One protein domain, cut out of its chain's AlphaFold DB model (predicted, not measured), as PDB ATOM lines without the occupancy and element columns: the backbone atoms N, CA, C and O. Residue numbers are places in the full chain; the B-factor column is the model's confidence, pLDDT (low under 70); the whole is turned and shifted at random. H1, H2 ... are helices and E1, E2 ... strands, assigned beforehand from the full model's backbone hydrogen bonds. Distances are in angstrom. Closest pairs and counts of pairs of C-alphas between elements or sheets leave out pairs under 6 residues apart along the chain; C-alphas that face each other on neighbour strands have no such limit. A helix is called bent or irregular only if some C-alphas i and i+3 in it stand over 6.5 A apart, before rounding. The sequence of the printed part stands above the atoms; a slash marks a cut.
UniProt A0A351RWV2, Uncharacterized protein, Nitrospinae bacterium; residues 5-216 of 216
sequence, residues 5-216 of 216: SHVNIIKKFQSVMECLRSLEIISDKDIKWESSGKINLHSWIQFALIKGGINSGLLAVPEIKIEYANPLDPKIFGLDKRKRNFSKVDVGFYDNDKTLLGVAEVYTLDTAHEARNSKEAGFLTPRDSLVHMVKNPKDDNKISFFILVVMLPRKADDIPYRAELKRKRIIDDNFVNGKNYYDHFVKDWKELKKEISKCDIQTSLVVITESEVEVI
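This is residues 5 to 216 of the 216 residues of an uncharacterized protein of Nitrospinae bacterium (UniProt A0A351RWV2). One twisted sheet of six strands lies between helices, H1 and H3 over one face and H7 and H10 over the other, three layers in all; at one side the long bent strands E1 and E2 wrap round H7. The short helices H8 and H9 lie beyond one end of the sheet. The printed part has 212 residues, of mixed class, with ten named helices and six named strands in the order H1 H2 H3 E1 H4 E2 E3 H5 H6 H7 E4 H8 H9 H10 E5 E6. The mixed sheet runs E1 E2 E3 E4 E5 E6, and two strand-helix-strand units, parallel neighbour strands with helices between, are E3, H5 H6 H7, E4 and E4, H8 H9 H10, E5. It is compact, with a radius of gyration of the C-alphas of 17.1 A and spans of 50 by 46 by 27 A.

Find C-alpha 5 at (-21.904, -35.592, -20.500); from there H1 runs 26.0 A to residue 22. Next come H2, residues 28 to 31, H3, residues 41 to 54, and E1, residues 59 to 72, 28.0 A long, which bends by 86 degrees at residue 69. After H4, residues 74 to 77, E2, residues 84 to 94, bends by 85 degrees at residue 90. Read on through E3, residues 100 to 107, H5, 109 to 115, H6, 118 to 121, H7, 126 to 135, E4, 145 to 151, H8, 162 to 167, H9, 173 to 178, H10, 181 to 197, 24.6 A long, and E5, 202 to 208. E6, residues 213 to 215, ends at C-alpha 215, (-18.788, -38.816, -34.572).

Look first at antiparallel E1 and E2, with N 61 and O 92 at 2.8 A, then at the hairpin E2 and E3, N 93 and O 102 at 2.8 A. E3 and E4 are parallel, N 107 and O 149 at 2.8 A, as are E4 and E5, N 148 and O 204 at 2.9 A; the hairpin E5 and E6 has N 207 and O 214 at 2.8 A. H1, at a height over the sheet of 8.3 A, touches H3, closest C-alphas Phe 13 and Gly 52, 4.2 A. H3 is on the sheet, closest to E1 at C-alphas Ile 50 and Ala 60, 5.2 A. The sheet curls round H7, which touches H10 at a shallow tilt of 15 degrees, closest C-alphas Val 131 and Ile 196, 5.9 A, with residues 192 to 196 of H10 alone. H5 only grazes the sheet. H2 and H3 are close but not clearly touching, as are H4 and H6; H8 touches no helix. O i to N i+4 pairs are within hydrogen-bond range throughout H1, H3, H7, H8 and H9, in 11 of 13 in H10 and in 0 of 3 in H5, where 2 of 4 O i to N i+3 pairs are; H2, H4 and H6 are too short for an i+4 pair.

The C-alphas farthest apart, Asp 97 and Asp 173, are 52.3 A apart. The printed part has no cut and no long link. Confidence is under 70 at residues 33 to 38 and 157 to 179; mean pLDDT of the printed part is 89.5.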
ATOM      1  N   SER A   5     -20.699 -34.748 -20.538       85.88
ATOM      2  CA  SER A   5     -21.904 -35.592 -20.500       85.88
ATOM      3  C   SER A   5     -22.311 -36.088 -21.890       85.88
ATOM      4  O   SER A   5     -22.537 -37.283 -22.063       85.88
ATOM      5  N   HIS A   6     -22.306 -35.215 -22.902       92.31
ATOM      6  CA  HIS A   6     -22.664 -35.590 -24.273       92.31
ATOM      7  C   HIS A   6     -21.701 -36.632 -24.875       92.31
ATOM      8  O   HIS A   6     -22.147 -37.581 -25.513       92.31
ATOM      9  N   VAL A   7     -20.393 -36.532 -24.600       94.81
ATOM     10  CA  VAL A   7     -19.387 -37.509 -25.059       94.81
ATOM     11  C   VAL A   7     -19.654 -38.895 -24.471       94.81
ATOM     12  O   VAL A   7     -19.569 -39.897 -25.181       94.81
ATOM     13  N   ASN A   8     -19.992 -38.972 -23.180       96.19
ATOM     14  CA  ASN A   8     -20.333 -40.247 -22.547       96.19
ATOM     15  C   ASN A   8     -21.626 -40.839 -23.119       96.19
ATOM     16  O   ASN A   8     -21.641 -42.033 -23.424       96.19
ATOM     17  N   ILE A   9     -22.658 -40.013 -23.339       98.19
ATOM     18  CA  ILE A   9     -23.913 -40.448 -23.970       98.19
ATOM     19  C   ILE A   9     -23.629 -41.066 -25.336       98.19
ATOM     20  O   ILE A   9     -24.093 -42.172 -25.598       98.19
ATOM     21  N   ILE A  10     -22.821 -40.405 -26.170       98.12
ATOM     22  CA  ILE A  10     -22.479 -40.884 -27.516       98.12
ATOM     23  C   ILE A  10     -21.723 -42.213 -27.458       98.12
ATOM     24  O   ILE A  10     -22.083 -43.142 -28.175       98.12
ATOM     25  N   LYS A  11     -20.742 -42.358 -26.558       97.75
ATOM     26  CA  LYS A  11     -20.024 -43.633 -26.380       97.75
ATOM     27  C   LYS A  11     -20.966 -44.770 -25.984       97.75
ATOM     28  O   LYS A  11     -20.879 -45.866 -26.526       97.75
ATOM     29  N   LYS A  12     -21.882 -44.520 -25.042       98.19
ATOM     30  CA  LYS A  12     -22.865 -45.526 -24.613       98.19
ATOM     31  C   LYS A  12     -23.895 -45.818 -25.703       98.19
ATOM     32  O   LYS A  12     -24.268 -46.974 -25.869       98.19
ATOM     33  N   PHE A  13     -24.313 -44.804 -26.454       98.38
ATOM     34  CA  PHE A  13     -25.157 -44.942 -27.636       98.38
ATOM     35  C   PHE A  13     -24.500 -45.847 -28.688       98.38
ATOM     36  O   PHE A  13     -25.137 -46.796 -29.137       98.38
ATOM     37  N   GLN A  14     -23.221 -45.624 -29.015       97.88
ATOM     38  CA  GLN A  14     -22.463 -46.461 -29.953       97.88
ATOM     39  C   GLN A  14     -22.449 -47.930 -29.510       97.88
ATOM     40  O   GLN A  14     -22.805 -48.796 -30.303       97.88
ATOM     41  N   SER A  15     -22.175 -48.213 -28.231       98.00
ATOM     42  CA  SER A  15     -22.221 -49.590 -27.712       98.00
ATOM     43  C   SER A  15     -23.612 -50.233 -27.816       98.00
ATOM     44  O   SER A  15     -23.728 -51.436 -28.043       98.00
ATOM     45  N   VAL A  16     -24.690 -49.457 -27.652       98.12
ATOM     46  CA  VAL A  16     -26.057 -49.977 -27.835       98.12
ATOM     47  C   VAL A  16     -26.337 -50.243 -29.315       98.12
ATOM     48  O   VAL A  16     -26.902 -51.284 -29.633       98.12
ATOM     49  N   MET A  17     -25.902 -49.362 -30.217       97.25
ATOM     50  CA  MET A  17     -26.021 -49.572 -31.664       97.25
ATOM     51  C   MET A  17     -25.259 -50.819 -32.131       97.25
ATOM     52  O   MET A  17     -25.796 -51.601 -32.911       97.25
ATOM     53  N   GLU A  18     -24.043 -51.042 -31.629       96.12
ATOM     54  CA  GLU A  18     -23.263 -52.261 -31.886       96.12
ATOM     55  C   GLU A  18     -24.006 -53.513 -31.409       96.12
ATOM     56  O   GLU A  18     -24.102 -54.494 -32.146       96.12
ATOM     57  N   CYS A  19     -24.603 -53.461 -30.214       97.06
ATOM     58  CA  CYS A  19     -25.423 -54.551 -29.692       97.06
ATOM     59  C   CYS A  19     -26.635 -54.835 -30.599       97.06
ATOM     60  O   CYS A  19     -26.828 -55.977 -31.015       97.06
ATOM     61  N   LEU A  20     -27.401 -53.806 -30.985       95.69
ATOM     62  CA  LEU A  20     -28.546 -53.949 -31.894       95.69
ATOM     63  C   LEU A  20     -28.147 -54.558 -33.248       95.69
ATOM     64  O   LEU A  20     -28.890 -55.377 -33.787       95.69
ATOM     65  N   ARG A  21     -26.969 -54.202 -33.773       93.75
ATOM     66  CA  ARG A  21     -26.415 -54.797 -34.998       93.75
ATOM     67  C   ARG A  21     -26.011 -56.255 -34.806       93.75
ATOM     68  O   ARG A  21     -26.340 -57.086 -35.644       93.75
ATOM     69  N   SER A  22     -25.347 -56.583 -33.697       95.06
ATOM     70  CA  SER A  22     -24.928 -57.959 -33.388       95.06
ATOM     71  C   SER A  22     -26.102 -58.922 -33.190       95.06
ATOM     72  O   SER A  22     -25.968 -60.116 -33.441       95.06
ATOM     73  N   LEU A  23     -27.254 -58.395 -32.767       95.31
ATOM     74  CA  LEU A  23     -28.508 -59.131 -32.618       95.31
ATOM     75  C   LEU A  23     -29.347 -59.158 -33.904       95.31
ATOM     76  O   LEU A  23     -30.485 -59.616 -33.864       95.31
ATOM     77  N   GLU A  24     -28.825 -58.620 -35.011       92.31
ATOM     78  CA  GLU A  24     -29.524 -58.482 -36.297       92.31
ATOM     79  C   GLU A  24     -30.862 -57.719 -36.201       92.31
ATOM     80  O   GLU A  24     -31.721 -57.839 -37.072       92.31
ATOM     81  N   ILE A  25     -31.041 -56.890 -35.161       92.69
ATOM     82  CA  ILE A  25     -32.218 -56.018 -35.011       92.69
ATOM     83  C   ILE A  25     -32.135 -54.866 -36.011       92.69
ATOM     84  O   ILE A  25     -33.146 -54.494 -36.592       92.69
ATOM     85  N   ILE A  26     -30.941 -54.299 -36.202       90.88
ATOM     86  CA  ILE A  26     -30.653 -53.327 -37.262       90.88
ATOM     87  C   ILE A  26     -29.567 -53.922 -38.147       90.88
ATOM     88  O   ILE A  26     -28.449 -54.151 -37.687       90.88
ATOM     89  N   SER A  27     -29.873 -54.124 -39.422       89.44
ATOM     90  CA  SER A  27     -28.919 -54.599 -40.421       89.44
ATOM     91  C   SER A  27     -28.491 -53.484 -41.377       89.44
ATOM     92  O   SER A  27     -29.156 -52.457 -41.520       89.44
ATOM     93  N   ASP A  28     -27.406 -53.710 -42.115       87.12
ATOM     94  CA  ASP A  28     -26.960 -52.797 -43.172       87.12
ATOM     95  C   ASP A  28     -28.035 -52.580 -44.247       87.12
ATOM     96  O   ASP A  28     -28.098 -51.507 -44.846       87.12
ATOM     97  N   LYS A  29     -28.896 -53.578 -44.492       83.56
ATOM     98  CA  LYS A  29     -29.995 -53.474 -45.467       83.56
ATOM     99  C   LYS A  29     -31.037 -52.452 -45.034       83.56
ATOM    100  O   LYS A  29     -31.521 -51.687 -45.864       83.56
ATOM    101  N   ASP A  30     -31.304 -52.384 -43.733       85.25
ATOM    102  CA  ASP A  30     -32.249 -51.424 -43.167       85.25
ATOM    103  C   ASP A  30     -31.757 -49.984 -43.348       85.25
ATOM    104  O   ASP A  30     -32.538 -49.076 -43.627       85.25
ATOM    105  N   ILE A  31     -30.438 -49.788 -43.300       83.19
ATOM    106  CA  ILE A  31     -29.788 -48.489 -43.505       83.19
ATOM    107  C   ILE A  31     -29.714 -48.109 -44.998       83.19
ATOM    108  O   ILE A  31     -29.688 -46.925 -45.321       83.19
ATOM    109  N   LYS A  32     -29.747 -49.078 -45.926       76.50
ATOM    110  CA  LYS A  32     -29.673 -48.867 -47.392       76.50
ATOM    111  C   LYS A  32     -31.016 -48.623 -48.085       76.50
ATOM    112  O   LYS A  32     -31.106 -48.756 -49.301       76.50
ATOM    113  N   TRP A  33     -32.057 -48.253 -47.344       67.19
ATOM    114  CA  TRP A  33     -33.414 -47.996 -47.849       67.19
ATOM    115  C   TRP A  33     -34.203 -49.220 -48.354       67.19
ATOM    116  O   TRP A  33     -35.418 -49.237 -48.179       67.19
ATOM    117  N   GLU A  34     -33.571 -50.273 -48.892       58.22
ATOM    118  CA  GLU A  34     -34.265 -51.471 -49.424       58.22
ATOM    119  C   GLU A  34     -35.300 -52.086 -48.449       58.22
ATOM    120  O   GLU A  34     -36.272 -52.720 -48.877       58.22
ATOM    121  N   SER A  35     -35.131 -51.869 -47.139       56.72
ATOM    122  CA  SER A  35     -36.061 -52.280 -46.079       56.72
ATOM    123  C   SER A  35     -36.439 -51.185 -45.068       56.72
ATOM    124  O   SER A  35     -37.146 -51.488 -44.106       56.72
ATOM    125  N   SER A  36     -36.063 -49.919 -45.270       55.78
ATOM    126  CA  SER A  36     -36.271 -48.843 -44.274       55.78
ATOM    127  C   SER A  36     -37.743 -48.600 -43.911       55.78
ATOM    128  O   SER A  36     -38.040 -48.226 -42.784       55.78
ATOM    129  N   GLY A  37     -38.678 -48.863 -44.830       59.53
ATOM    130  CA  GLY A  37     -40.121 -48.783 -44.566       59.53
ATOM    131  C   GLY A  37     -40.701 -49.980 -43.800       59.53
ATOM    132  O   GLY A  37     -41.875 -49.958 -43.438       59.53
ATOM    133  N   LYS A  38     -39.917 -51.044 -43.579       64.88
ATOM    134  CA  LYS A  38     -40.356 -52.284 -42.910       64.88
ATOM    135  C   LYS A  38     -39.939 -52.352 -41.445       64.88
ATOM    136  O   LYS A  38     -40.539 -53.105 -40.683       64.88
ATOM    137  N   ILE A  39     -38.938 -51.570 -41.051       78.69
ATOM    138  CA  ILE A  39     -38.426 -51.512 -39.687       78.69
ATOM    139  C   ILE A  39     -38.541 -50.090 -39.134       78.69
ATOM    140  O   ILE A  39     -38.273 -49.108 -39.817       78.69
ATOM    141  N   ASN A  40     -38.930 -49.970 -37.866       88.25
ATOM    142  CA  ASN A  40     -39.055 -48.681 -37.193       88.25
ATOM    143  C   ASN A  40     -37.676 -48.146 -36.745       88.25
ATOM    144  O   ASN A  40     -37.366 -48.102 -35.553       88.25
ATOM    145  N   LEU A  41     -36.821 -47.806 -37.718       90.25
ATOM    146  CA  LEU A  41     -35.430 -47.390 -37.491       90.25
ATOM    147  C   LEU A  41     -35.324 -46.172 -36.585       90.25
ATOM    148  O   LEU A  41     -34.501 -46.177 -35.671       90.25
ATOM    149  N   HIS A  42     -36.182 -45.170 -36.797       93.31
ATOM    150  CA  HIS A  42     -36.238 -43.980 -35.948       93.31
ATOM    151  C   HIS A  42     -36.389 -44.368 -34.477       93.31
ATOM    152  O   HIS A  42     -35.571 -43.980 -33.646       93.31
ATOM    153  N   SER A  43     -37.373 -45.217 -34.156       95.12
ATOM    154  CA  SER A  43     -37.601 -45.655 -32.777       95.12
ATOM    155  C   SER A  43     -36.472 -46.520 -32.218       95.12
ATOM    156  O   SER A  43     -36.165 -46.395 -31.036       95.12
ATOM    157  N   TRP A  44     -35.823 -47.368 -33.021       96.38
ATOM    158  CA  TRP A  44     -34.676 -48.147 -32.539       96.38
ATOM    159  C   TRP A  44     -33.453 -47.274 -32.240       96.38
ATOM    160  O   TRP A  44     -32.772 -47.487 -31.235       96.38
ATOM    161  N   ILE A  45     -33.200 -46.254 -33.062       96.50
ATOM    162  CA  ILE A  45     -32.115 -45.291 -32.837       96.50
ATOM    163  C   ILE A  45     -32.438 -44.396 -31.634       96.50
ATOM    164  O   ILE A  45     -31.587 -44.196 -30.765       96.50
ATOM    165  N   GLN A  46     -33.681 -43.922 -31.518       98.00
ATOM    166  CA  GLN A  46     -34.159 -43.185 -30.346       98.00
ATOM    167  C   GLN A  46     -34.033 -44.031 -29.068       98.00
ATOM    168  O   GLN A  46     -33.549 -43.549 -28.043       98.00
ATOM    169  N   PHE A  47     -34.387 -45.319 -29.127       98.38
ATOM    170  CA  PHE A  47     -34.181 -46.263 -28.030       98.38
ATOM    171  C   PHE A  47     -32.701 -46.365 -27.643       98.38
ATOM    172  O   PHE A  47     -32.372 -46.304 -26.454       98.38
ATOM    173  N   ALA A  48     -31.802 -46.472 -28.624       98.44
ATOM    174  CA  ALA A  48     -30.368 -46.510 -28.365       98.44
ATOM    175  C   ALA A  48     -29.869 -45.222 -27.688       98.44
ATOM    176  O   ALA A  48     -29.062 -45.301 -26.760       98.44
ATOM    177  N   LEU A  49     -30.379 -44.047 -28.080       98.44
ATOM    178  CA  LEU A  49     -30.066 -42.768 -27.429       98.44
ATOM    179  C   LEU A  49     -30.537 -42.736 -25.974       98.44
ATOM    180  O   LEU A  49     -29.777 -42.347 -25.086       98.44
ATOM    181  N   ILE A  50     -31.765 -43.192 -25.718       98.75
ATOM    182  CA  ILE A  50     -32.331 -43.274 -24.367       98.75
ATOM    183  C   ILE A  50     -31.470 -44.185 -23.489       98.75
ATOM    184  O   ILE A  50     -31.079 -43.800 -22.385       98.75
ATOM    185  N   LYS A  51     -31.105 -45.372 -23.989       98.69
ATOM    186  CA  LYS A  51     -30.198 -46.285 -23.280       98.69
ATOM    187  C   LYS A  51     -28.814 -45.675 -23.074       98.69
ATOM    188  O   LYS A  51     -28.254 -45.832 -21.992       98.69
ATOM    189  N   GLY A  52     -28.290 -44.943 -24.056       98.25
ATOM    190  CA  GLY A  52     -27.037 -44.199 -23.936       98.25
ATOM    191  C   GLY A  52     -27.067 -43.160 -22.810       98.25
ATOM    192  O   GLY A  52     -26.135 -43.096 -22.005       98.25
ATOM    193  N   GLY A  53     -28.164 -42.404 -22.705       98.19
ATOM    194  CA  GLY A  53     -28.407 -41.435 -21.632       98.19
ATOM    195  C   GLY A  53     -28.491 -42.076 -20.249       98.19
ATOM    196  O   GLY A  53     -27.746 -41.689 -19.349       98.19
ATOM    197  N   ILE A  54     -29.321 -43.116 -20.107       98.38
ATOM    198  CA  ILE A  54     -29.490 -43.860 -18.846       98.38
ATOM    199  C   ILE A  54     -28.157 -44.464 -18.390       98.38
ATOM    200  O   ILE A  54     -27.746 -44.283 -17.244       98.38
ATOM    201  N   ASN A  55     -27.423 -45.109 -19.300       98.06
ATOM    202  CA  ASN A  55     -26.117 -45.710 -19.008       98.06
ATOM    203  C   ASN A  55     -25.009 -44.674 -18.746       98.06
ATOM    204  O   ASN A  55     -23.899 -45.046 -18.359       98.06
ATOM    205  N   SER A  56     -25.296 -43.388 -18.967       97.19
ATOM    206  CA  SER A  56     -24.431 -42.256 -18.619       97.19
ATOM    207  C   SER A  56     -24.838 -41.580 -17.303       97.19
ATOM    208  O   SER A  56     -24.238 -40.572 -16.937       97.19
ATOM    209  N   GLY A  57     -25.828 -42.128 -16.588       96.62
ATOM    210  CA  GLY A  57     -26.308 -41.607 -15.306       96.62
ATOM    211  C   GLY A  57     -27.282 -40.433 -15.426       96.62
ATOM    212  O   GLY A  57     -27.408 -39.667 -14.475       96.62
ATOM    213  N   LEU A  58     -27.937 -40.266 -16.580       97.75
ATOM    214  CA  LEU A  58     -28.929 -39.214 -16.819       97.75
ATOM    215  C   LEU A  58     -30.334 -39.800 -16.965       97.75
ATOM    216  O   LEU A  58     -30.515 -40.944 -17.384       97.75
ATOM    217  N   LEU A  59     -31.339 -38.977 -16.689       98.19
ATOM    218  CA  LEU A  59     -32.724 -39.281 -17.019       98.19
ATOM    219  C   LEU A  59     -32.957 -38.931 -18.494       98.19
ATOM    220  O   LEU A  59     -32.975 -37.758 -18.858       98.19
ATOM    221  N   ALA A  60     -33.110 -39.940 -19.351       98.38
ATOM    222  CA  ALA A  60     -33.416 -39.747 -20.768       98.38
ATOM    223  C   ALA A  60     -34.923 -39.911 -21.015       98.38
ATOM    224  O   ALA A  60     -35.473 -40.993 -20.808       98.38
ATOM    225  N   VAL A  61     -35.584 -38.837 -21.445       98.38
ATOM    226  CA  VAL A  61     -37.040 -38.770 -21.629       98.38
ATOM    227  C   VAL A  61     -37.347 -38.596 -23.116       98.38
ATOM    228  O   VAL A  61     -36.820 -37.662 -23.723       98.38
ATOM    229  N   PRO A  62     -38.172 -39.461 -23.725       98.31
ATOM    230  CA  PRO A  62     -38.544 -39.308 -25.123       98.31
ATOM    231  C   PRO A  62     -39.497 -38.124 -25.327       98.31
ATOM    232  O   PRO A  62     -40.283 -37.787 -24.442       98.31
ATOM    233  N   GLU A  63     -39.494 -37.569 -26.537       96.94
ATOM    234  CA  GLU A  63     -40.590 -36.757 -27.074       96.94
ATOM    235  C   GLU A  63     -40.931 -35.477 -26.281       96.94
ATOM    236  O   GLU A  63     -42.101 -35.087 -26.160       96.94
ATOM    237  N   ILE A  64     -39.924 -34.790 -25.746       97.19
ATOM    238  CA  ILE A  64     -40.150 -33.598 -24.920       97.19
ATOM    239  C   ILE A  64     -40.421 -32.349 -25.768       97.19
ATOM    240  O   ILE A  64     -39.983 -32.228 -26.913       97.19
ATOM    241  N   LYS A  65     -41.142 -31.383 -25.191       97.06
ATOM    242  CA  LYS A  65     -41.381 -30.071 -25.803       97.06
ATOM    243  C   LYS A  65     -40.406 -29.044 -25.246       97.06
ATOM    244  O   LYS A  65     -40.326 -28.872 -24.036       97.06
ATOM    245  N   ILE A  66     -39.751 -28.319 -26.142       97.12
ATOM    246  CA  ILE A  66     -38.886 -27.185 -25.837       97.12
ATOM    247  C   ILE A  66     -39.616 -25.909 -26.240       97.12
ATOM    248  O   ILE A  66     -39.792 -25.625 -27.425       97.12
ATOM    249  N   GLU A  67     -40.083 -25.160 -25.247       97.12
ATOM    250  CA  GLU A  67     -40.791 -23.897 -25.453       97.12
ATOM    251  C   GLU A  67     -39.829 -22.762 -25.787       97.12
ATOM    252  O   GLU A  67     -38.747 -22.642 -25.199       97.12
ATOM    253  N   TYR A  68     -40.273 -21.888 -26.684       97.06
ATOM    254  CA  TYR A  68     -39.545 -20.686 -27.052       97.06
ATOM    255  C   TYR A  68     -39.964 -19.508 -26.177       97.06
ATOM    256  O   TYR A  68     -41.147 -19.336 -25.881       97.06
ATOM    257  N   ALA A  69     -39.012 -18.636 -25.853       97.19
ATOM    258  CA  ALA A  69     -39.324 -17.315 -25.314       97.19
ATOM    259  C   ALA A  69     -40.091 -16.473 -26.351       97.19
ATOM    260  O   ALA A  69     -41.081 -15.822 -26.026       97.19
ATOM    261  N   ASN A  70     -39.668 -16.552 -27.619       97.38
ATOM    262  CA  ASN A  70     -40.298 -15.880 -28.753       97.38
ATOM    263  C   ASN A  70     -40.809 -16.916 -29.763       97.38
ATOM    264  O   ASN A  70     -40.011 -17.735 -30.227       97.38
ATOM    265  N   PRO A  71     -42.092 -16.891 -30.168       97.56
ATOM    266  CA  PRO A  71     -42.606 -17.825 -31.165       97.56
ATOM    267  C   PRO A  71     -41.855 -17.734 -32.501       97.56
ATOM    268  O   PRO A  71     -41.594 -16.639 -33.001       97.56
ATOM    269  N   LEU A  72     -41.567 -18.882 -33.114       97.56
ATOM    270  CA  LEU A  72     -41.020 -18.963 -34.468       97.56
ATOM    271  C   LEU A  72     -42.109 -18.590 -35.473       97.56
ATOM    272  O   LEU A  72     -43.157 -19.239 -35.506       97.56
ATOM    273  N   ASP A  73     -41.859 -17.573 -36.293       97.50
ATOM    274  CA  ASP A  73     -42.767 -17.136 -37.353       97.50
ATOM    275  C   ASP A  73     -42.303 -17.655 -38.724       97.50
ATOM    276  O   ASP A  73     -41.327 -17.136 -39.264       97.50
ATOM    277  N   PRO A  74     -42.989 -18.644 -39.334       96.31
ATOM    278  CA  PRO A  74     -42.614 -19.165 -40.648       96.31
ATOM    279  C   PRO A  74     -42.621 -18.118 -41.774       96.31
ATOM    280  O   PRO A  74     -41.957 -18.321 -42.796       96.31
ATOM    281  N   LYS A  75     -43.318 -16.985 -41.600       96.31
ATOM    282  CA  LYS A  75     -43.398 -15.921 -42.612       96.31
ATOM    283  C   LYS A  75     -42.045 -15.281 -42.914       96.31
ATOM    284  O   LYS A  75     -41.841 -14.825 -44.035       96.31
ATOM    285  N   ILE A  76     -41.089 -15.319 -41.978       95.62
ATOM    286  CA  ILE A  76     -39.717 -14.823 -42.213       95.62
ATOM    287  C   ILE A  76     -38.971 -15.635 -43.289       95.62
ATOM    288  O   ILE A  76     -37.986 -15.165 -43.863       95.62
ATOM    289  N   PHE A  77     -39.462 -16.841 -43.588       93.44
ATOM    290  CA  PHE A  77     -38.971 -17.712 -44.653       93.44
ATOM    291  C   PHE A  77     -39.867 -17.692 -45.902       93.44
ATOM    292  O   PHE A  77     -39.667 -18.500 -46.801       93.44
ATOM    293  N   GLY A  78     -40.859 -16.794 -45.972       94.19
ATOM    294  CA  GLY A  78     -41.824 -16.737 -47.075       94.19
ATOM    295  C   GLY A  78     -42.915 -17.811 -47.010       94.19
ATOM    296  O   GLY A  78     -43.563 -18.084 -48.016       94.19
ATOM    297  N   LEU A  79     -43.122 -18.436 -45.846       93.12
ATOM    298  CA  LEU A  79     -44.109 -19.500 -45.664       93.12
ATOM    299  C   LEU A  79     -45.376 -18.957 -45.006       93.12
ATOM    300  O   LEU A  79     -45.320 -18.393 -43.913       93.12
ATOM    301  N   ASP A  80     -46.534 -19.210 -45.612       94.69
ATOM    302  CA  ASP A  80     -47.823 -18.862 -45.011       94.69
ATOM    303  C   ASP A  80     -48.295 -19.964 -44.046       94.69
ATOM    304  O   ASP A  80     -49.112 -20.826 -44.370       94.69
ATOM    305  N   LYS A  81     -47.688 -20.005 -42.852       93.25
ATOM    306  CA  LYS A  81     -48.029 -20.947 -41.774       93.25
ATOM    307  C   LYS A  81     -48.147 -20.228 -40.431       93.25
ATOM    308  O   LYS A  81     -47.550 -19.178 -40.209       93.25
ATOM    309  N   ARG A  82     -48.898 -20.829 -39.500       94.75
ATOM    310  CA  ARG A  82     -49.028 -20.324 -38.123       94.75
ATOM    311  C   ARG A  82     -47.686 -20.323 -37.385       94.75
ATOM    312  O   ARG A  82     -46.864 -21.218 -37.592       94.75
ATOM    313  N   LYS A  83     -47.526 -19.372 -36.460       96.88
ATOM    314  CA  LYS A  83     -46.388 -19.328 -35.533       96.88
ATOM    315  C   LYS A  83     -46.317 -20.603 -34.686       96.88
ATOM    316  O   LYS A  83     -47.346 -21.203 -34.364       96.88
ATOM    317  N   ARG A  84     -45.102 -21.012 -34.317       96.25
ATOM    318  CA  ARG A  84     -44.842 -22.147 -33.419       96.25
ATOM    319  C   ARG A  84     -44.285 -21.637 -32.095       96.25
ATOM    320  O   ARG A  84     -43.352 -20.846 -32.099       96.25
ATOM    321  N   ASN A  85     -44.832 -22.119 -30.984       97.12
ATOM    322  CA  ASN A  85     -44.396 -21.731 -29.635       97.12
ATOM    323  C   ASN A  85     -43.382 -22.710 -29.025       97.12
ATOM    324  O   ASN A  85     -42.829 -22.435 -27.967       97.12
ATOM    325  N   PHE A  86     -43.172 -23.862 -29.660       96.75
ATOM    326  CA  PHE A  86     -42.251 -24.890 -29.198       96.75
ATOM    327  C   PHE A  86     -41.742 -25.737 -30.368       96.75
ATOM    328  O   PHE A  86     -42.366 -25.771 -31.437       96.75
ATOM    329  N   SER A  87     -40.648 -26.454 -30.118       95.81
ATOM    330  CA  SER A  87     -40.218 -27.634 -30.876       95.81
ATOM    331  C   SER A  87     -40.444 -28.883 -30.036       95.81
ATOM    332  O   SER A  87     -40.357 -28.833 -28.811       95.81
ATOM    333  N   LYS A  88     -40.769 -29.998 -30.683       97.06
ATOM    334  CA  LYS A  88     -40.729 -31.317 -30.051       97.06
ATOM    335  C   LYS A  88     -39.407 -31.949 -30.470       97.06
ATOM    336  O   LYS A  88     -39.146 -31.934 -31.665       97.06
ATOM    337  N   VAL A  89     -38.635 -32.443 -29.511       97.62
ATOM    338  CA  VAL A  89     -37.370 -33.143 -29.765       97.62
ATOM    339  C   VAL A  89     -37.499 -34.615 -29.392       97.62
ATOM    340  O   VAL A  89     -38.289 -34.964 -28.506       97.62
ATOM    341  N   ASP A  90     -36.723 -35.477 -30.041       98.38
ATOM    342  CA  ASP A  90     -36.807 -36.920 -29.834       98.38
ATOM    343  C   ASP A  90     -36.409 -37.360 -28.429       98.38
ATOM    344  O   ASP A  90     -37.067 -38.240 -27.870       98.38
ATOM    345  N   VAL A  91     -35.346 -36.792 -27.849       98.75
ATOM    346  CA  VAL A  91     -34.879 -37.158 -26.503       98.75
ATOM    347  C   VAL A  91     -34.394 -35.927 -25.745       98.75
ATOM    348  O   VAL A  91     -33.560 -35.172 -26.235       98.75
ATOM    349  N   GLY A  92     -34.872 -35.755 -24.515       98.50
ATOM    350  CA  GLY A  92     -34.304 -34.838 -23.531       98.50
ATOM    351  C   GLY A  92     -33.487 -35.567 -22.478       98.50
ATOM    352  O   GLY A  92     -33.881 -36.641 -22.023       98.50
ATOM    353  N   PHE A  93     -32.375 -34.974 -22.055       98.44
ATOM    354  CA  PHE A  93     -31.515 -35.506 -21.001       98.44
ATOM    355  C   PHE A  93     -31.547 -34.592 -19.785       98.44
ATOM    356  O   PHE A  93     -31.181 -33.420 -19.879       98.44
ATOM    357  N   TYR A  94     -31.933 -35.147 -18.644       97.94
ATOM    358  CA  TYR A  94     -32.069 -34.429 -17.387       97.94
ATOM    359  C   TYR A  94     -31.114 -34.986 -16.331       97.94
ATOM    360  O   TYR A  94     -30.760 -36.169 -16.359       97.94
ATOM    361  N   ASP A  95     -30.701 -34.139 -15.393       96.50
ATOM    362  CA  ASP A  95     -30.068 -34.604 -14.157       96.50
ATOM    363  C   ASP A  95     -31.101 -35.134 -13.146       96.50
ATOM    364  O   ASP A  95     -32.309 -35.161 -13.398       96.50
ATOM    365  N   ASN A  96     -30.615 -35.578 -11.984       95.62
ATOM    366  CA  ASN A  96     -31.454 -36.104 -10.906       95.62
ATOM    367  C   ASN A  96     -32.400 -35.050 -10.308       95.62
ATOM    368  O   ASN A  96     -33.431 -35.416  -9.744       95.62
ATOM    369  N   ASP A  97     -32.089 -33.763 -10.480       95.94
ATOM    370  CA  ASP A  97     -32.915 -32.640 -10.033       95.94
ATOM    371  C   ASP A  97     -33.958 -32.240 -11.091       95.94
ATOM    372  O   ASP A  97     -34.680 -31.258 -10.923       95.94
ATOM    373  N   LYS A  98     -34.081 -33.027 -12.172       95.00
ATOM    374  CA  LYS A  98     -34.968 -32.784 -13.321       95.00
ATOM    375  C   LYS A  98     -34.633 -31.496 -14.077       95.00
ATOM    376  O   LYS A  98     -35.494 -30.948 -14.765       95.00
ATOM    377  N   THR A  99     -33.385 -31.038 -14.007       96.06
ATOM    378  CA  THR A  99     -32.897 -29.930 -14.830       96.06
ATOM    379  C   THR A  99     -32.550 -30.453 -16.216       96.06
ATOM    380  O   THR A  99     -31.788 -31.412 -16.344       96.06
ATOM    381  N   LEU A 100     -33.092 -29.828 -17.264       97.19
ATOM    382  CA  LEU A 100     -32.761 -30.181 -18.644       97.19
ATOM    383  C   LEU A 100     -31.304 -29.796 -18.940       97.19
ATOM    384  O   LEU A 100     -30.931 -28.629 -18.863       97.19
ATOM    385  N   LEU A 101     -30.479 -30.774 -19.303       97.31
ATOM    386  CA  LEU A 101     -29.067 -30.562 -19.628       97.31
ATOM    387  C   LEU A 101     -28.809 -30.502 -21.131       97.31
ATOM    388  O   LEU A 101     -27.909 -29.794 -21.578       97.31
ATOM    389  N   GLY A 102     -29.560 -31.264 -21.919       98.00
ATOM    390  CA  GLY A 102     -29.344 -31.361 -23.353       98.00
ATOM    391  C   GLY A 102     -30.440 -32.131 -24.059       98.00
ATOM    392  O   GLY A 102     -31.311 -32.720 -23.419       98.00
ATOM    393  N   VAL A 103     -30.385 -32.127 -25.384       98.50
ATOM    394  CA  VAL A 103     -31.368 -32.800 -26.241       98.50
ATOM    395  C   VAL A 103     -30.686 -33.575 -27.362       98.50
ATOM    396  O   VAL A 103     -29.519 -33.329 -27.683       98.50
ATOM    397  N   ALA A 104     -31.416 -34.510 -27.956       98.56
ATOM    398  CA  ALA A 104     -31.040 -35.175 -29.190       98.56
ATOM    399  C   ALA A 104     -32.216 -35.254 -30.162       98.56
ATOM    400  O   ALA A 104     -33.367 -35.347 -29.737       98.56
ATOM    401  N   GLU A 105     -31.882 -35.260 -31.449       98.44
ATOM    402  CA  GLU A 105     -32.804 -35.473 -32.567       98.44
ATOM    403  C   GLU A 105     -32.242 -36.559 -33.481       98.44
ATOM    404  O   GLU A 105     -31.026 -36.617 -33.708       98.44
ATOM    405  N   VAL A 106     -33.127 -37.402 -33.997       97.44
ATOM    406  CA  VAL A 106     -32.828 -38.485 -34.924       97.44
ATOM    407  C   VAL A 106     -33.402 -38.132 -36.291       97.44
ATOM    408  O   VAL A 106     -34.579 -37.827 -36.440       97.44
ATOM    409  N   TYR A 107     -32.563 -38.214 -37.315       94.56
ATOM    410  CA  TYR A 107     -32.952 -38.002 -38.699       94.56
ATOM    411  C   TYR A 107     -32.644 -39.256 -39.499       94.56
ATOM    412  O   TYR A 107     -31.485 -39.651 -39.655       94.56
ATOM    413  N   THR A 108     -33.696 -39.907 -39.977       91.00
ATOM    414  CA  THR A 108     -33.612 -41.082 -40.833       91.00
ATOM    415  C   THR A 108     -33.417 -40.691 -42.298       91.00
ATOM    416  O   THR A 108     -33.233 -39.530 -42.661       91.00
ATOM    417  N   LEU A 109     -33.392 -41.695 -43.171       83.69
ATOM    418  CA  LEU A 109     -33.064 -41.538 -44.587       83.69
ATOM    419  C   LEU A 109     -33.922 -40.483 -45.293       83.69
ATOM    420  O   LEU A 109     -33.395 -39.645 -46.016       83.69
ATOM    421  N   ASP A 110     -35.228 -40.492 -45.053       79.19
ATOM    422  CA  ASP A 110     -36.202 -39.580 -45.653       79.19
ATOM    423  C   ASP A 110     -36.007 -38.114 -45.240       79.19
ATOM    424  O   ASP A 110     -36.405 -37.209 -45.978       79.19
ATOM    425  N   THR A 111     -35.317 -37.867 -44.128       86.62
ATOM    426  CA  THR A 111     -35.112 -36.535 -43.557       86.62
ATOM    427  C   THR A 111     -33.692 -35.995 -43.719       86.62
ATOM    428  O   THR A 111     -33.376 -34.918 -43.226       86.62
ATOM    429  N   ALA A 112     -32.818 -36.640 -44.498       85.31
ATOM    430  CA  ALA A 112     -31.432 -36.172 -44.661       85.31
ATOM    431  C   ALA A 112     -31.293 -34.741 -45.223       85.31
ATOM    432  O   ALA A 112     -30.284 -34.078 -44.993       85.31
ATOM    433  N   HIS A 113     -32.305 -34.258 -45.947       85.25
ATOM    434  CA  HIS A 113     -32.361 -32.914 -46.521       85.25
ATOM    435  C   HIS A 113     -32.846 -31.835 -45.531       85.25
ATOM    436  O   HIS A 113     -32.840 -30.646 -45.857       85.25
ATOM    437  N   GLU A 114     -33.265 -32.220 -44.324       90.56
ATOM    438  CA  GLU A 114     -33.851 -31.331 -43.314       90.56
ATOM    439  C   GLU A 114     -32.851 -30.346 -42.682       90.56
ATOM    440  O   GLU A 114     -33.255 -29.370 -42.042       90.56
ATOM    441  N   ALA A 115     -31.554 -30.537 -42.938       92.94
ATOM    442  CA  ALA A 115     -30.491 -29.590 -42.599       92.94
ATOM    443  C   ALA A 115     -30.388 -28.385 -43.561       92.94
ATOM    444  O   ALA A 115     -29.509 -27.536 -43.402       92.94
ATOM    445  N   ARG A 116     -31.265 -28.274 -44.563       90.50
ATOM    446  CA  ARG A 116     -31.298 -27.123 -45.479       90.50
ATOM    447  C   ARG A 116     -32.135 -25.970 -44.951       90.50
ATOM    448  O   ARG A 116     -32.963 -26.134 -44.056       90.50
ATOM    449  N   ASN A 117     -31.921 -24.786 -45.516       90.19
ATOM    450  CA  ASN A 117     -32.696 -23.609 -45.150       90.19
ATOM    451  C   ASN A 117     -34.144 -23.702 -45.669       90.19
ATOM    452  O   ASN A 117     -34.391 -24.125 -46.800       90.19
ATOM    453  N   SER A 118     -35.103 -23.238 -44.872       90.81
ATOM    454  CA  SER A 118     -36.533 -23.239 -45.202       90.81
ATOM    455  C   SER A 118     -36.872 -22.423 -46.445       90.81
ATOM    456  O   SER A 118     -37.786 -22.799 -47.179       90.81
ATOM    457  N   LYS A 119     -36.140 -21.330 -46.710       87.31
ATOM    458  CA  LYS A 119     -36.333 -20.515 -47.923       87.31
ATOM    459  C   LYS A 119     -36.045 -21.317 -49.187       87.31
ATOM    460  O   LYS A 119     -36.739 -21.151 -50.182       87.31
ATOM    461  N   GLU A 120     -35.041 -22.186 -49.139       85.50
ATOM    462  CA  GLU A 120     -34.659 -23.047 -50.261       85.50
ATOM    463  C   GLU A 120     -35.570 -24.273 -50.356       85.50
ATOM    464  O   GLU A 120     -35.964 -24.682 -51.445       85.50
ATOM    465  N   ALA A 121     -35.945 -24.843 -49.209       82.62
ATOM    466  CA  ALA A 121     -36.753 -26.054 -49.145       82.62
ATOM    467  C   ALA A 121     -38.240 -25.821 -49.494       82.62
ATOM    468  O   ALA A 121     -38.933 -26.753 -49.915       82.62
ATOM    469  N   GLY A 122     -38.749 -24.595 -49.315       84.56
ATOM    470  CA  GLY A 122     -40.162 -24.250 -49.520       84.56
ATOM    471  C   GLY A 122     -41.096 -24.757 -48.410       84.56
ATOM    472  O   GLY A 122     -42.317 -24.766 -48.565       84.56
ATOM    473  N   PHE A 123     -40.539 -25.197 -47.283       87.75
ATOM    474  CA  PHE A 123     -41.254 -25.577 -46.066       87.75
ATOM    475  C   PHE A 123     -40.369 -25.303 -44.851       87.75
ATOM    476  O   PHE A 123     -39.168 -25.111 -44.995       87.75
ATOM    477  N   LEU A 124     -40.962 -25.259 -43.653       92.06
ATOM    478  CA  LEU A 124     -40.201 -24.996 -42.435       92.06
ATOM    479  C   LEU A 124     -39.378 -26.235 -42.082       92.06
ATOM    480  O   LEU A 124     -39.964 -27.257 -41.718       92.06
ATOM    481  N   THR A 125     -38.060 -26.123 -42.181       93.88
ATOM    482  CA  THR A 125     -37.133 -27.220 -41.923       93.88
ATOM    483  C   THR A 125     -36.769 -27.319 -40.440       93.88
ATOM    484  O   THR A 125     -36.880 -26.345 -39.674       93.88
ATOM    485  N   PRO A 126     -36.312 -28.500 -40.008       94.69
ATOM    486  CA  PRO A 126     -35.657 -28.671 -38.725       94.69
ATOM    487  C   PRO A 126     -34.447 -27.777 -38.525       94.69
ATOM    488  O   PRO A 126     -34.348 -27.230 -37.436       94.69
ATOM    489  N   ARG A 127     -33.597 -27.514 -39.533       96.06
ATOM    490  CA  ARG A 127     -32.500 -26.532 -39.386       96.06
ATOM    491  C   ARG A 127     -32.983 -25.224 -38.768       96.06
ATOM    492  O   ARG A 127     -32.484 -24.827 -37.719       96.06
ATOM    493  N   ASP A 128     -33.982 -24.586 -39.372       96.06
ATOM    494  CA  ASP A 128     -34.464 -23.295 -38.877       96.06
ATOM    495  C   ASP A 128     -35.210 -23.424 -37.544       96.06
ATOM    496  O   ASP A 128     -35.090 -22.555 -36.679       96.06
ATOM    497  N   SER A 129     -35.942 -24.524 -37.338       96.44
ATOM    498  CA  SER A 129     -36.646 -24.775 -36.072       96.44
ATOM    499  C   SER A 129     -35.676 -25.005 -34.906       96.44
ATOM    500  O   SER A 129     -35.870 -24.444 -33.830       96.44
ATOM    501  N   LEU A 130     -34.614 -25.783 -35.119       96.94
ATOM    502  CA  LEU A 130     -33.587 -26.085 -34.127       96.94
ATOM    503  C   LEU A 130     -32.714 -24.868 -33.832       96.94
ATOM    504  O   LEU A 130     -32.486 -24.560 -32.665       96.94
ATOM    505  N   VAL A 131     -32.277 -24.136 -34.863       97.19
ATOM    506  CA  VAL A 131     -31.521 -22.887 -34.678       97.19
ATOM    507  C   VAL A 131     -32.358 -21.860 -33.912       97.19
ATOM    508  O   VAL A 131     -31.838 -21.173 -33.031       97.19
ATOM    509  N   HIS A 132     -33.661 -21.761 -34.194       97.50
ATOM    510  CA  HIS A 132     -34.551 -20.887 -33.429       97.50
ATOM    511  C   HIS A 132     -34.699 -21.336 -31.974       97.50
ATOM    512  O   HIS A 132     -34.605 -20.497 -31.076       97.50
ATOM    513  N   MET A 133     -34.886 -22.642 -31.749       97.00
ATOM    514  CA  MET A 133     -35.014 -23.248 -30.422       97.00
ATOM    515  C   MET A 133     -33.831 -22.899 -29.520       97.00
ATOM    516  O   MET A 133     -34.032 -22.490 -28.380       97.00
ATOM    517  N   VAL A 134     -32.606 -23.010 -30.040       96.69
ATOM    518  CA  VAL A 134     -31.395 -22.740 -29.257       96.69
ATOM    519  C   VAL A 134     -31.098 -21.257 -29.057       96.69
ATOM    520  O   VAL A 134     -30.492 -20.889 -28.057       96.69
ATOM    521  N   LYS A 135     -31.539 -20.390 -29.978       96.69
ATOM    522  CA  LYS A 135     -31.367 -18.931 -29.862       96.69
ATOM    523  C   LYS A 135     -32.400 -18.268 -28.960       96.69
ATOM    524  O   LYS A 135     -32.129 -17.205 -28.413       96.69
ATOM    525  N   ASN A 136     -33.588 -18.856 -28.845       96.56
ATOM    526  CA  ASN A 136     -34.714 -18.270 -28.121       96.56
ATOM    527  C   ASN A 136     -35.298 -19.227 -27.067       96.56
ATOM    528  O   ASN A 136     -36.523 -19.398 -27.041       96.56
ATOM    529  N   PRO A 137     -34.487 -19.862 -26.199       94.44
ATOM    530  CA  PRO A 137     -35.027 -20.739 -25.172       94.44
ATOM    531  C   PRO A 137     -35.828 -19.914 -24.161       94.44
ATOM    532  O   PRO A 137     -35.407 -18.831 -23.751       94.44
ATOM    533  N   LYS A 138     -36.976 -20.438 -23.726       93.69
ATOM    534  CA  LYS A 138     -37.567 -20.004 -22.454       93.69
ATOM    535  C   LYS A 138     -36.587 -20.347 -21.321       93.69
ATOM    536  O   LYS A 138     -35.843 -21.314 -21.462       93.69
ATOM    537  N   ASP A 139     -36.543 -19.573 -20.237       85.25
ATOM    538  CA  ASP A 139     -35.443 -19.659 -19.257       85.25
ATOM    539  C   ASP A 139     -35.178 -21.075 -18.717       85.25
ATOM    540  O   ASP A 139     -34.021 -21.493 -18.671       85.25
ATOM    541  N   ASP A 140     -36.230 -21.846 -18.437       84.56
ATOM    542  CA  ASP A 140     -36.135 -23.222 -17.919       84.56
ATOM    543  C   ASP A 140     -35.714 -24.267 -18.978       84.56
ATOM    544  O   ASP A 140     -35.495 -25.433 -18.660       84.56
ATOM    545  N   ASN A 141     -35.590 -23.860 -20.245       90.38
ATOM    546  CA  ASN A 141     -35.280 -24.718 -21.391       90.38
ATOM    547  C   ASN A 141     -33.871 -24.486 -21.959       90.38
ATOM    548  O   ASN A 141     -33.570 -24.922 -23.074       90.38
ATOM    549  N   LYS A 142     -32.994 -23.780 -21.236       93.81
ATOM    550  CA  LYS A 142     -31.603 -23.584 -21.665       93.81
ATOM    551  C   LYS A 142     -30.845 -24.908 -21.604       93.81
ATOM    552  O   LYS A 142     -30.651 -25.477 -20.536       93.81
ATOM    553  N   ILE A 143     -30.389 -25.369 -22.762       96.25
ATOM    554  CA  ILE A 143     -29.608 -26.600 -22.898       96.25
ATOM    555  C   ILE A 143     -28.110 -26.297 -22.931       96.25
ATOM    556  O   ILE A 143     -27.684 -25.263 -23.433       96.25
ATOM    557  N   SER A 144     -27.302 -27.225 -22.425       96.31
ATOM    558  CA  SER A 144     -25.834 -27.160 -22.477       96.31
ATOM    559  C   SER A 144     -25.247 -27.943 -23.656       96.31
ATOM    560  O   SER A 144     -24.140 -27.644 -24.106       96.31
ATOM    561  N   PHE A 145     -25.966 -28.951 -24.163       97.75
ATOM    562  CA  PHE A 145     -25.521 -29.746 -25.306       97.75
ATOM    563  C   PHE A 145     -26.663 -30.192 -26.226       97.75
ATOM    564  O   PHE A 145     -27.819 -30.288 -25.814       97.75
ATOM    565  N   PHE A 146     -26.306 -30.507 -27.471       98.06
ATOM    566  CA  PHE A 146     -27.203 -31.009 -28.509       98.06
ATOM    567  C   PHE A 146     -26.515 -32.152 -29.272       98.06
ATOM    568  O   PHE A 146     -25.408 -31.975 -29.783       98.06
ATOM    569  N   ILE A 147     -27.163 -33.314 -29.378       98.56
ATOM    570  CA  ILE A 147     -26.698 -34.441 -30.201       98.56
ATOM    571  C   ILE A 147     -27.592 -34.580 -31.444       98.56
ATOM    572  O   ILE A 147     -28.766 -34.915 -31.340       98.56
ATOM    573  N   LEU A 148     -27.039 -34.329 -32.627       98.38
ATOM    574  CA  LEU A 148     -27.703 -34.604 -33.902       98.38
ATOM    575  C   LEU A 148     -27.329 -36.020 -34.337       98.38
ATOM    576  O   LEU A 148     -26.151 -36.275 -34.574       98.38
ATOM    577  N   VAL A 149     -28.294 -36.929 -34.449       98.25
ATOM    578  CA  VAL A 149     -28.070 -38.278 -34.984       98.25
ATOM    579  C   VAL A 149     -28.688 -38.360 -36.368       98.25
ATOM    580  O   VAL A 149     -29.885 -38.154 -36.519       98.25
ATOM    581  N   VAL A 150     -27.884 -38.647 -37.386       96.25
ATOM    582  CA  VAL A 150     -28.329 -38.619 -38.783       96.25
ATOM    583  C   VAL A 150     -27.943 -39.910 -39.486       96.25
ATOM    584  O   VAL A 150     -26.816 -40.386 -39.363       96.25
ATOM    585  N   MET A 151     -28.870 -40.489 -40.237       93.06
ATOM    586  CA  MET A 151     -28.609 -41.644 -41.088       93.06
ATOM    587  C   MET A 151     -28.232 -41.177 -42.487       93.06
ATOM    588  O   MET A 151     -29.065 -40.640 -43.216       93.06
ATOM    589  N   LEU A 152     -26.981 -41.409 -42.873       91.50
ATOM    590  CA  LEU A 152     -26.450 -41.031 -44.177       91.50
ATOM    591  C   LEU A 152     -25.701 -42.228 -44.777       91.50
ATOM    592  O   LEU A 152     -24.486 -42.332 -44.604       91.50
ATOM    593  N   PRO A 153     -26.391 -43.153 -45.463       89.06
ATOM    594  CA  PRO A 153     -25.735 -44.268 -46.125       89.06
ATOM    595  C   PRO A 153     -24.740 -43.738 -47.154       89.06
ATOM    596  O   PRO A 153     -24.955 -42.705 -47.790       89.06
ATOM    597  N   ARG A 154     -23.634 -44.447 -47.353       87.00
ATOM    598  CA  ARG A 154     -22.689 -44.112 -48.421       87.00
ATOM    599  C   ARG A 154     -23.293 -44.417 -49.786       87.00
ATOM    600  O   ARG A 154     -22.972 -43.725 -50.748       87.00
ATOM    601  N   LYS A 155     -24.166 -45.429 -49.874       78.94
ATOM    602  CA  LYS A 155     -24.879 -45.791 -51.104       78.94
ATOM    603  C   LYS A 155     -26.378 -45.882 -50.846       78.94
ATOM    604  O   LYS A 155     -26.826 -46.740 -50.096       78.94
ATOM    605  N   ALA A 156     -27.149 -45.035 -51.524       70.19
ATOM    606  CA  ALA A 156     -28.605 -45.144 -51.572       70.19
ATOM    607  C   ALA A 156     -29.022 -45.562 -52.987       70.19
ATOM    608  O   ALA A 156     -28.927 -44.770 -53.927       70.19
ATOM    609  N   ASP A 157     -29.425 -46.824 -53.147       65.81
ATOM    610  CA  ASP A 157     -29.848 -47.360 -54.446       65.81
ATOM    611  C   ASP A 157     -31.224 -46.828 -54.873       65.81
ATOM    612  O   ASP A 157     -31.471 -46.645 -56.067       65.81
ATOM    613  N   ASP A 158     -32.070 -46.490 -53.900       64.94
ATOM    614  CA  ASP A 158     -33.344 -45.814 -54.103       64.94
ATOM    615  C   ASP A 158     -33.480 -44.657 -53.101       64.94
ATOM    616  O   ASP A 158     -33.179 -44.791 -51.916       64.94
ATOM    617  N   ILE A 159     -33.860 -43.485 -53.612       64.38
ATOM    618  CA  ILE A 159     -33.996 -42.255 -52.827       64.38
ATOM    619  C   ILE A 159     -35.488 -41.925 -52.799       64.38
ATOM    620  O   ILE A 159     -36.039 -41.520 -53.833       64.38
ATOM    621  N   PRO A 160     -36.165 -42.065 -51.649       56.06
ATOM    622  CA  PRO A 160     -37.564 -41.688 -51.541       56.06
ATOM    623  C   PRO A 160     -37.734 -40.211 -51.880       56.06
ATOM    624  O   PRO A 160     -36.868 -39.378 -51.616       56.06
ATOM    625  N   TYR A 161     -38.854 -39.887 -52.523       61.81
ATOM    626  CA  TYR A 161     -39.154 -38.530 -52.976       61.81
ATOM    627  C   TYR A 161     -38.127 -37.952 -53.961       61.81
ATOM    628  O   TYR A 161     -38.149 -36.753 -54.205       61.81
ATOM    629  N   ARG A 162     -37.280 -38.767 -54.614       62.00
ATOM    630  CA  ARG A 162     -36.317 -38.316 -55.640       62.00
ATOM    631  C   ARG A 162     -36.926 -37.363 -56.666       62.00
ATOM    632  O   ARG A 162     -36.291 -36.382 -57.033       62.00
ATOM    633  N   ALA A 163     -38.150 -37.628 -57.122       54.75
ATOM    634  CA  ALA A 163     -38.854 -36.748 -58.054       54.75
ATOM    635  C   ALA A 163     -39.199 -35.383 -57.430       54.75
ATOM    636  O   ALA A 163     -39.067 -34.356 -58.090       54.75
ATOM    637  N   GLU A 164     -39.597 -35.356 -56.159       64.31
ATOM    638  CA  GLU A 164     -39.880 -34.128 -55.421       64.31
ATOM    639  C   GLU A 164     -38.597 -33.376 -55.057       64.31
ATOM    640  O   GLU A 164     -38.526 -32.170 -55.268       64.31
ATOM    641  N   LEU A 165     -37.558 -34.080 -54.601       64.94
ATOM    642  CA  LEU A 165     -36.239 -33.517 -54.330       64.94
ATOM    643  C   LEU A 165     -35.630 -32.927 -55.607       64.94
ATOM    644  O   LEU A 165     -35.139 -31.803 -55.576       64.94
ATOM    645  N   LYS A 166     -35.730 -33.614 -56.754       60.34
ATOM    646  CA  LYS A 166     -35.341 -33.055 -58.061       60.34
ATOM    647  C   LYS A 166     -36.193 -31.851 -58.447       60.34
ATOM    648  O   LYS A 166     -35.650 -30.831 -58.860       60.34
ATOM    649  N   ARG A 167     -37.520 -31.935 -58.294       60.19
ATOM    650  CA  ARG A 167     -38.441 -30.821 -58.585       60.19
ATOM    651  C   ARG A 167     -38.110 -29.590 -57.735       60.19
ATOM    652  O   ARG A 167     -38.152 -28.477 -58.249       60.19
ATOM    653  N   LYS A 168     -37.735 -29.794 -56.473       62.38
ATOM    654  CA  LYS A 168     -37.277 -28.760 -55.535       62.38
ATOM    655  C   LYS A 168     -35.800 -28.384 -55.720       62.38
ATOM    656  O   LYS A 168     -35.293 -27.574 -54.956       62.38
ATOM    657  N   ARG A 169     -35.104 -28.950 -56.720       64.62
ATOM    658  CA  ARG A 169     -33.666 -28.750 -56.999       64.62
ATOM    659  C   ARG A 169     -32.763 -29.040 -55.794       64.62
ATOM    660  O   ARG A 169     -31.684 -28.473 -55.657       64.62
ATOM    661  N   ILE A 170     -33.206 -29.937 -54.917       63.88
ATOM    662  CA  ILE A 170     -32.464 -30.364 -53.732       63.88
ATOM    663  C   ILE A 170     -31.334 -31.327 -54.131       63.88
ATOM    664  O   ILE A 170     -30.246 -31.316 -53.551       63.88
ATOM    665  N   ILE A 171     -31.576 -32.128 -55.165       64.06
ATOM    666  CA  ILE A 171     -30.619 -33.069 -55.749       64.06
ATOM    667  C   ILE A 171     -30.521 -32.829 -57.260       64.06
ATOM    668  O   ILE A 171     -31.512 -32.437 -57.883       64.06
ATOM    669  N   ASP A 172     -29.348 -33.069 -57.844       63.38
ATOM    670  CA  ASP A 172     -29.094 -32.933 -59.282       63.38
ATOM    671  C   ASP A 172     -28.943 -34.305 -59.973       63.38
ATOM    672  O   ASP A 172     -29.117 -35.368 -59.367       63.38
ATOM    673  N   ASP A 173     -28.670 -34.300 -61.279       61.50
ATOM    674  CA  ASP A 173     -28.464 -35.534 -62.045       61.50
ATOM    675  C   ASP A 173     -27.141 -36.244 -61.692       61.50
ATOM    676  O   ASP A 173     -27.038 -37.461 -61.854       61.50
ATOM    677  N   ASN A 174     -26.159 -35.530 -61.130       58.91
ATOM    678  CA  ASN A 174     -24.890 -36.111 -60.685       58.91
ATOM    679  C   ASN A 174     -25.051 -36.892 -59.375       58.91
ATOM    680  O   ASN A 174     -24.497 -37.983 -59.240       58.91
ATOM    681  N   PHE A 175     -25.873 -36.391 -58.450       62.41
ATOM    682  CA  PHE A 175     -26.266 -37.079 -57.221       62.41
ATOM    683  C   PHE A 175     -26.905 -38.440 -57.518       62.41
ATOM    684  O   PHE A 175     -26.591 -39.453 -56.894       62.41
ATOM    685  N   VAL A 176     -27.758 -38.469 -58.541       58.00
ATOM    686  CA  VAL A 176     -28.427 -39.683 -59.012       58.00
ATOM    687  C   VAL A 176     -27.453 -40.727 -59.548       58.00
ATOM    688  O   VAL A 176     -27.628 -41.913 -59.280       58.00
ATOM    689  N   ASN A 177     -26.464 -40.299 -60.329       56.94
ATOM    690  CA  ASN A 177     -25.546 -41.217 -61.000       56.94
ATOM    691  C   ASN A 177     -24.415 -41.681 -60.071       56.94
ATOM    692  O   ASN A 177     -23.923 -42.798 -60.216       56.94
ATOM    693  N   GLY A 178     -24.024 -40.847 -59.102       58.44
ATOM    694  CA  GLY A 178     -22.953 -41.145 -58.152       58.44
ATOM    695  C   GLY A 178     -23.378 -41.984 -56.945       58.44
ATOM    696  O   GLY A 178     -22.511 -42.558 -56.290       58.44
ATOM    697  N   LYS A 179     -24.685 -42.052 -56.633       63.88
ATOM    698  CA  LYS A 179     -25.265 -42.748 -55.461       63.88
ATOM    699  C   LYS A 179     -24.658 -42.363 -54.101       63.88
ATOM    700  O   LYS A 179     -24.918 -43.039 -53.109       63.88
ATOM    701  N   ASN A 180     -23.866 -41.294 -54.031       74.00
ATOM    702  CA  ASN A 180     -23.112 -40.925 -52.838       74.00
ATOM    703  C   ASN A 180     -23.942 -40.009 -51.934       74.00
ATOM    704  O   ASN A 180     -23.795 -38.786 -51.920       74.00
ATOM    705  N   TYR A 181     -24.882 -40.639 -51.232       81.56
ATOM    706  CA  TYR A 181     -25.869 -39.972 -50.390       81.56
ATOM    707  C   TYR A 181     -25.210 -39.230 -49.215       81.56
ATOM    708  O   TYR A 181     -25.545 -38.075 -48.938       81.56
ATOM    709  N   TYR A 182     -24.206 -39.859 -48.597       89.12
ATOM    710  CA  TYR A 182     -23.381 -39.275 -47.542       89.12
ATOM    711  C   TYR A 182     -22.706 -37.963 -47.970       89.12
ATOM    712  O   TYR A 182     -22.930 -36.935 -47.329       89.12
ATOM    713  N   ASP A 183     -21.919 -37.956 -49.054       86.88
ATOM    714  CA  ASP A 183     -21.101 -36.781 -49.412       86.88
ATOM    715  C   ASP A 183     -21.939 -35.552 -49.779       86.88
ATOM    716  O   ASP A 183     -21.491 -34.412 -49.608       86.88
ATOM    717  N   HIS A 184     -23.160 -35.780 -50.264       85.25
ATOM    718  CA  HIS A 184     -24.089 -34.714 -50.616       85.25
ATOM    719  C   HIS A 184     -24.656 -34.011 -49.384       85.25
ATOM    720  O   HIS A 184     -24.623 -32.787 -49.315       85.25
ATOM    721  N   PHE A 185     -25.152 -34.772 -48.403       89.81
ATOM    722  CA  PHE A 185     -25.883 -34.205 -47.265       89.81
ATOM    723  C   PHE A 185     -25.011 -33.937 -46.039       89.81
ATOM    724  O   PHE A 185     -25.339 -33.055 -45.246       89.81
ATOM    725  N   VAL A 186     -23.878 -34.629 -45.863       94.00
ATOM    726  CA  VAL A 186     -23.035 -34.450 -44.666       94.00
ATOM    727  C   VAL A 186     -22.545 -33.006 -44.509       94.00
ATOM    728  O   VAL A 186     -22.330 -32.538 -43.390       94.00
ATOM    729  N   LYS A 187     -22.386 -32.269 -45.617       93.75
ATOM    730  CA  LYS A 187     -22.008 -30.848 -45.600       93.75
ATOM    731  C   LYS A 187     -23.092 -29.983 -44.958       93.75
ATOM    732  O   LYS A 187     -22.754 -29.198 -44.072       93.75
ATOM    733  N   ASP A 188     -24.354 -30.191 -45.329       93.94
ATOM    734  CA  ASP A 188     -25.510 -29.473 -44.773       93.94
ATOM    735  C   ASP A 188     -25.600 -29.708 -43.251       93.94
ATOM    736  O   ASP A 188     -25.731 -28.770 -42.463       93.94
ATOM    737  N   TRP A 189     -25.413 -30.956 -42.807       97.00
ATOM    738  CA  TRP A 189     -25.411 -31.309 -41.380       97.00
ATOM    739  C   TRP A 189     -24.220 -30.730 -40.608       97.00
ATOM    740  O   TRP A 189     -24.382 -30.239 -39.487       97.00
ATOM    741  N   LYS A 190     -23.019 -30.734 -41.200       97.62
ATOM    742  CA  LYS A 190     -21.832 -30.080 -40.622       97.62
ATOM    743  C   LYS A 190     -22.033 -28.571 -40.482       97.62
ATOM    744  O   LYS A 190     -21.536 -27.979 -39.524       97.62
ATOM    745  N   GLU A 191     -22.728 -27.941 -41.423       97.12
ATOM    746  CA  GLU A 191     -23.071 -26.523 -41.344       97.12
ATOM    747  C   GLU A 191     -24.081 -26.253 -40.226       97.12
ATOM    748  O   GLU A 191     -23.812 -25.403 -39.376       97.12
ATOM    749  N   LEU A 192     -25.165 -27.033 -40.147       97.56
ATOM    750  CA  LEU A 192     -26.140 -26.936 -39.058       97.56
ATOM    751  C   LEU A 192     -25.475 -27.095 -37.682       97.56
ATOM    752  O   LEU A 192     -25.706 -26.277 -36.789       97.56
ATOM    753  N   LYS A 193     -24.585 -28.085 -37.521       97.69
ATOM    754  CA  LYS A 193     -23.785 -28.253 -36.297       97.69
ATOM    755  C   LYS A 193     -23.061 -26.951 -35.935       97.69
ATOM    756  O   LYS A 193     -23.165 -26.490 -34.801       97.69
ATOM    757  N   LYS A 194     -22.352 -26.340 -36.893       97.81
ATOM    758  CA  LYS A 194     -21.624 -25.077 -36.672       97.81
ATOM    759  C   LYS A 194     -22.559 -23.933 -36.284       97.81
ATOM    760  O   LYS A 194     -22.179 -23.110 -35.459       97.81
ATOM    761  N   GLU A 195     -23.747 -23.848 -36.875       97.50
ATOM    762  CA  GLU A 195     -24.731 -22.812 -36.539       97.50
ATOM    763  C   GLU A 195     -25.250 -22.940 -35.108       97.50
ATOM    764  O   GLU A 195     -25.303 -21.937 -34.396       97.50
ATOM    765  N   ILE A 196     -25.576 -24.159 -34.671       97.31
ATOM    766  CA  ILE A 196     -26.006 -24.417 -33.291       97.31
ATOM    767  C   ILE A 196     -24.857 -24.125 -32.318       97.31
ATOM    768  O   ILE A 196     -25.063 -23.446 -31.314       97.31
ATOM    769  N   SER A 197     -23.628 -24.542 -32.644       96.06
ATOM    770  CA  SER A 197     -22.458 -24.298 -31.790       96.06
ATOM    771  C   SER A 197     -22.117 -22.813 -31.608       96.06
ATOM    772  O   SER A 197     -21.527 -22.453 -30.597       96.06
ATOM    773  N   LYS A 198     -22.518 -21.928 -32.535       97.00
ATOM    774  CA  LYS A 198     -22.385 -20.463 -32.368       97.00
ATOM    775  C   LYS A 198     -23.289 -19.888 -31.270       97.00
ATOM    776  O   LYS A 198     -23.158 -18.712 -30.955       97.00
ATOM    777  N   CYS A 199     -24.212 -20.680 -30.727       94.81
ATOM    778  CA  CYS A 199     -25.112 -20.288 -29.641       94.81
ATOM    779  C   CYS A 199     -24.599 -20.765 -28.267       94.81
ATOM    780  O   CYS A 199     -25.405 -20.989 -27.372       94.81
ATOM    781  N   ASP A 200     -23.284 -20.977 -28.124       94.38
ATOM    782  CA  ASP A 200     -22.619 -21.465 -26.904       94.38
ATOM    783  C   ASP A 200     -23.120 -22.833 -26.399       94.38
ATOM    784  O   ASP A 200     -23.084 -23.140 -25.207       94.38
ATOM    785  N   ILE A 201     -23.557 -23.693 -27.324       95.31
ATOM    786  CA  ILE A 201     -24.029 -25.054 -27.036       95.31
ATOM    787  C   ILE A 201     -23.020 -26.070 -27.556       95.31
ATOM    788  O   ILE A 201     -22.617 -26.034 -28.719       95.31
ATOM    789  N   GLN A 202     -22.670 -27.050 -26.721       96.38
ATOM    790  CA  GLN A 202     -21.848 -28.180 -27.149       96.38
ATOM    791  C   GLN A 202     -22.641 -29.050 -28.130       96.38
ATOM    792  O   GLN A 202     -23.570 -29.751 -27.737       96.38
ATOM    793  N   THR A 203     -22.308 -28.999 -29.418       97.25
ATOM    794  CA  THR A 203     -23.022 -29.765 -30.451       97.25
ATOM    795  C   THR A 203     -22.180 -30.933 -30.945       97.25
ATOM    796  O   THR A 203     -21.021 -30.752 -31.317       97.25
ATOM    797  N   SER A 204     -22.774 -32.119 -31.019       97.81
ATOM    798  CA  SER A 204     -22.182 -33.291 -31.671       97.81
ATOM    799  C   SER A 204     -23.028 -33.722 -32.855       97.81
ATOM    800  O   SER A 204     -24.254 -33.699 -32.772       97.81
ATOM    801  N   LEU A 205     -22.370 -34.133 -33.936       98.12
ATOM    802  CA  LEU A 205     -23.021 -34.768 -35.073       98.12
ATOM    803  C   LEU A 205     -22.603 -36.236 -35.103       98.12
ATOM    804  O   LEU A 205     -21.424 -36.547 -35.221       98.12
ATOM    805  N   VAL A 206     -23.569 -37.131 -34.981       98.25
ATOM    806  CA  VAL A 206     -23.376 -38.574 -35.051       98.25
ATOM    807  C   VAL A 206     -23.967 -39.053 -36.367       98.25
ATOM    808  O   VAL A 206     -25.171 -38.941 -36.580       98.25
ATOM    809  N   VAL A 207     -23.123 -39.568 -37.256       97.19
ATOM    810  CA  VAL A 207     -23.541 -40.056 -38.569       97.19
ATOM    811  C   VAL A 207     -23.557 -41.578 -38.560       97.19
ATOM    812  O   VAL A 207     -22.532 -42.226 -38.367       97.19
ATOM    813  N   ILE A 208     -24.732 -42.155 -38.779       95.19
ATOM    814  CA  ILE A 208     -24.916 -43.592 -38.939       95.19
ATOM    815  C   ILE A 208     -24.839 -43.906 -40.429       95.19
ATOM    816  O   ILE A 208     -25.663 -43.440 -41.220       95.19
ATOM    817  N   THR A 209     -23.857 -44.718 -40.795       92.69
ATOM    818  CA  THR A 209     -23.744 -45.317 -42.125       92.69
ATOM    819  C   THR A 209     -24.043 -46.808 -42.029       92.69
ATOM    820  O   THR A 209     -24.346 -47.344 -40.962       92.69
ATOM    821  N   GLU A 210     -23.963 -47.509 -43.147       88.44
ATOM    822  CA  GLU A 210     -24.155 -48.950 -43.198       88.44
ATOM    823  C   GLU A 210     -23.107 -49.665 -42.345       88.44
ATOM    824  O   GLU A 210     -23.467 -50.513 -41.544       88.44
ATOM    825  N   SER A 211     -21.842 -49.255 -42.426       85.62
ATOM    826  CA  SER A 211     -20.727 -49.946 -41.772       85.62
ATOM    827  C   SER A 211     -20.397 -49.448 -40.366       85.62
ATOM    828  O   SER A 211     -19.744 -50.162 -39.612       85.62
ATOM    829  N   GLU A 212     -20.776 -48.218 -40.011       91.69
ATOM    830  CA  GLU A 212     -20.239 -47.562 -38.811       91.69
ATOM    831  C   GLU A 212     -21.137 -46.449 -38.251       91.69
ATOM    832  O   GLU A 212     -22.070 -45.974 -38.902       91.69
ATOM    833  N   VAL A 213     -20.815 -46.026 -37.024       94.94
ATOM    834  CA  VAL A 213     -21.367 -44.843 -36.351       94.94
ATOM    835  C   VAL A 213     -20.230 -43.840 -36.132       94.94
ATOM    836  O   VAL A 213     -19.448 -43.971 -35.189       94.94
ATOM    837  N   GLU A 214     -20.138 -42.847 -37.013       95.06
ATOM    838  CA  GLU A 214     -19.122 -41.790 -37.010       95.06
ATOM    839  C   GLU A 214     -19.532 -40.638 -36.077       95.06
ATOM    840  O   GLU A 214     -20.705 -40.273 -36.010       95.06
ATOM    841  N   VAL A 215     -18.570 -40.029 -35.379       95.81
ATOM    842  CA  VAL A 215     -18.788 -38.816 -34.572       95.81
ATOM    843  C   VAL A 215     -17.965 -37.678 -35.167       95.81
ATOM    844  O   VAL A 215     -16.741 -37.772 -35.241       95.81
ATOM    845  N   ILE A 216     -18.648 -36.608 -35.574       92.44
ATOM    846  CA  ILE A 216     -18.111 -35.435 -36.277       92.44
ATOM    847  C   ILE A 216     -18.206 -34.198 -35.396       92.44
ATOM    848  O   ILE A 216     -19.252 -33.955 -34.744       92.44
TER     849      ILE A 216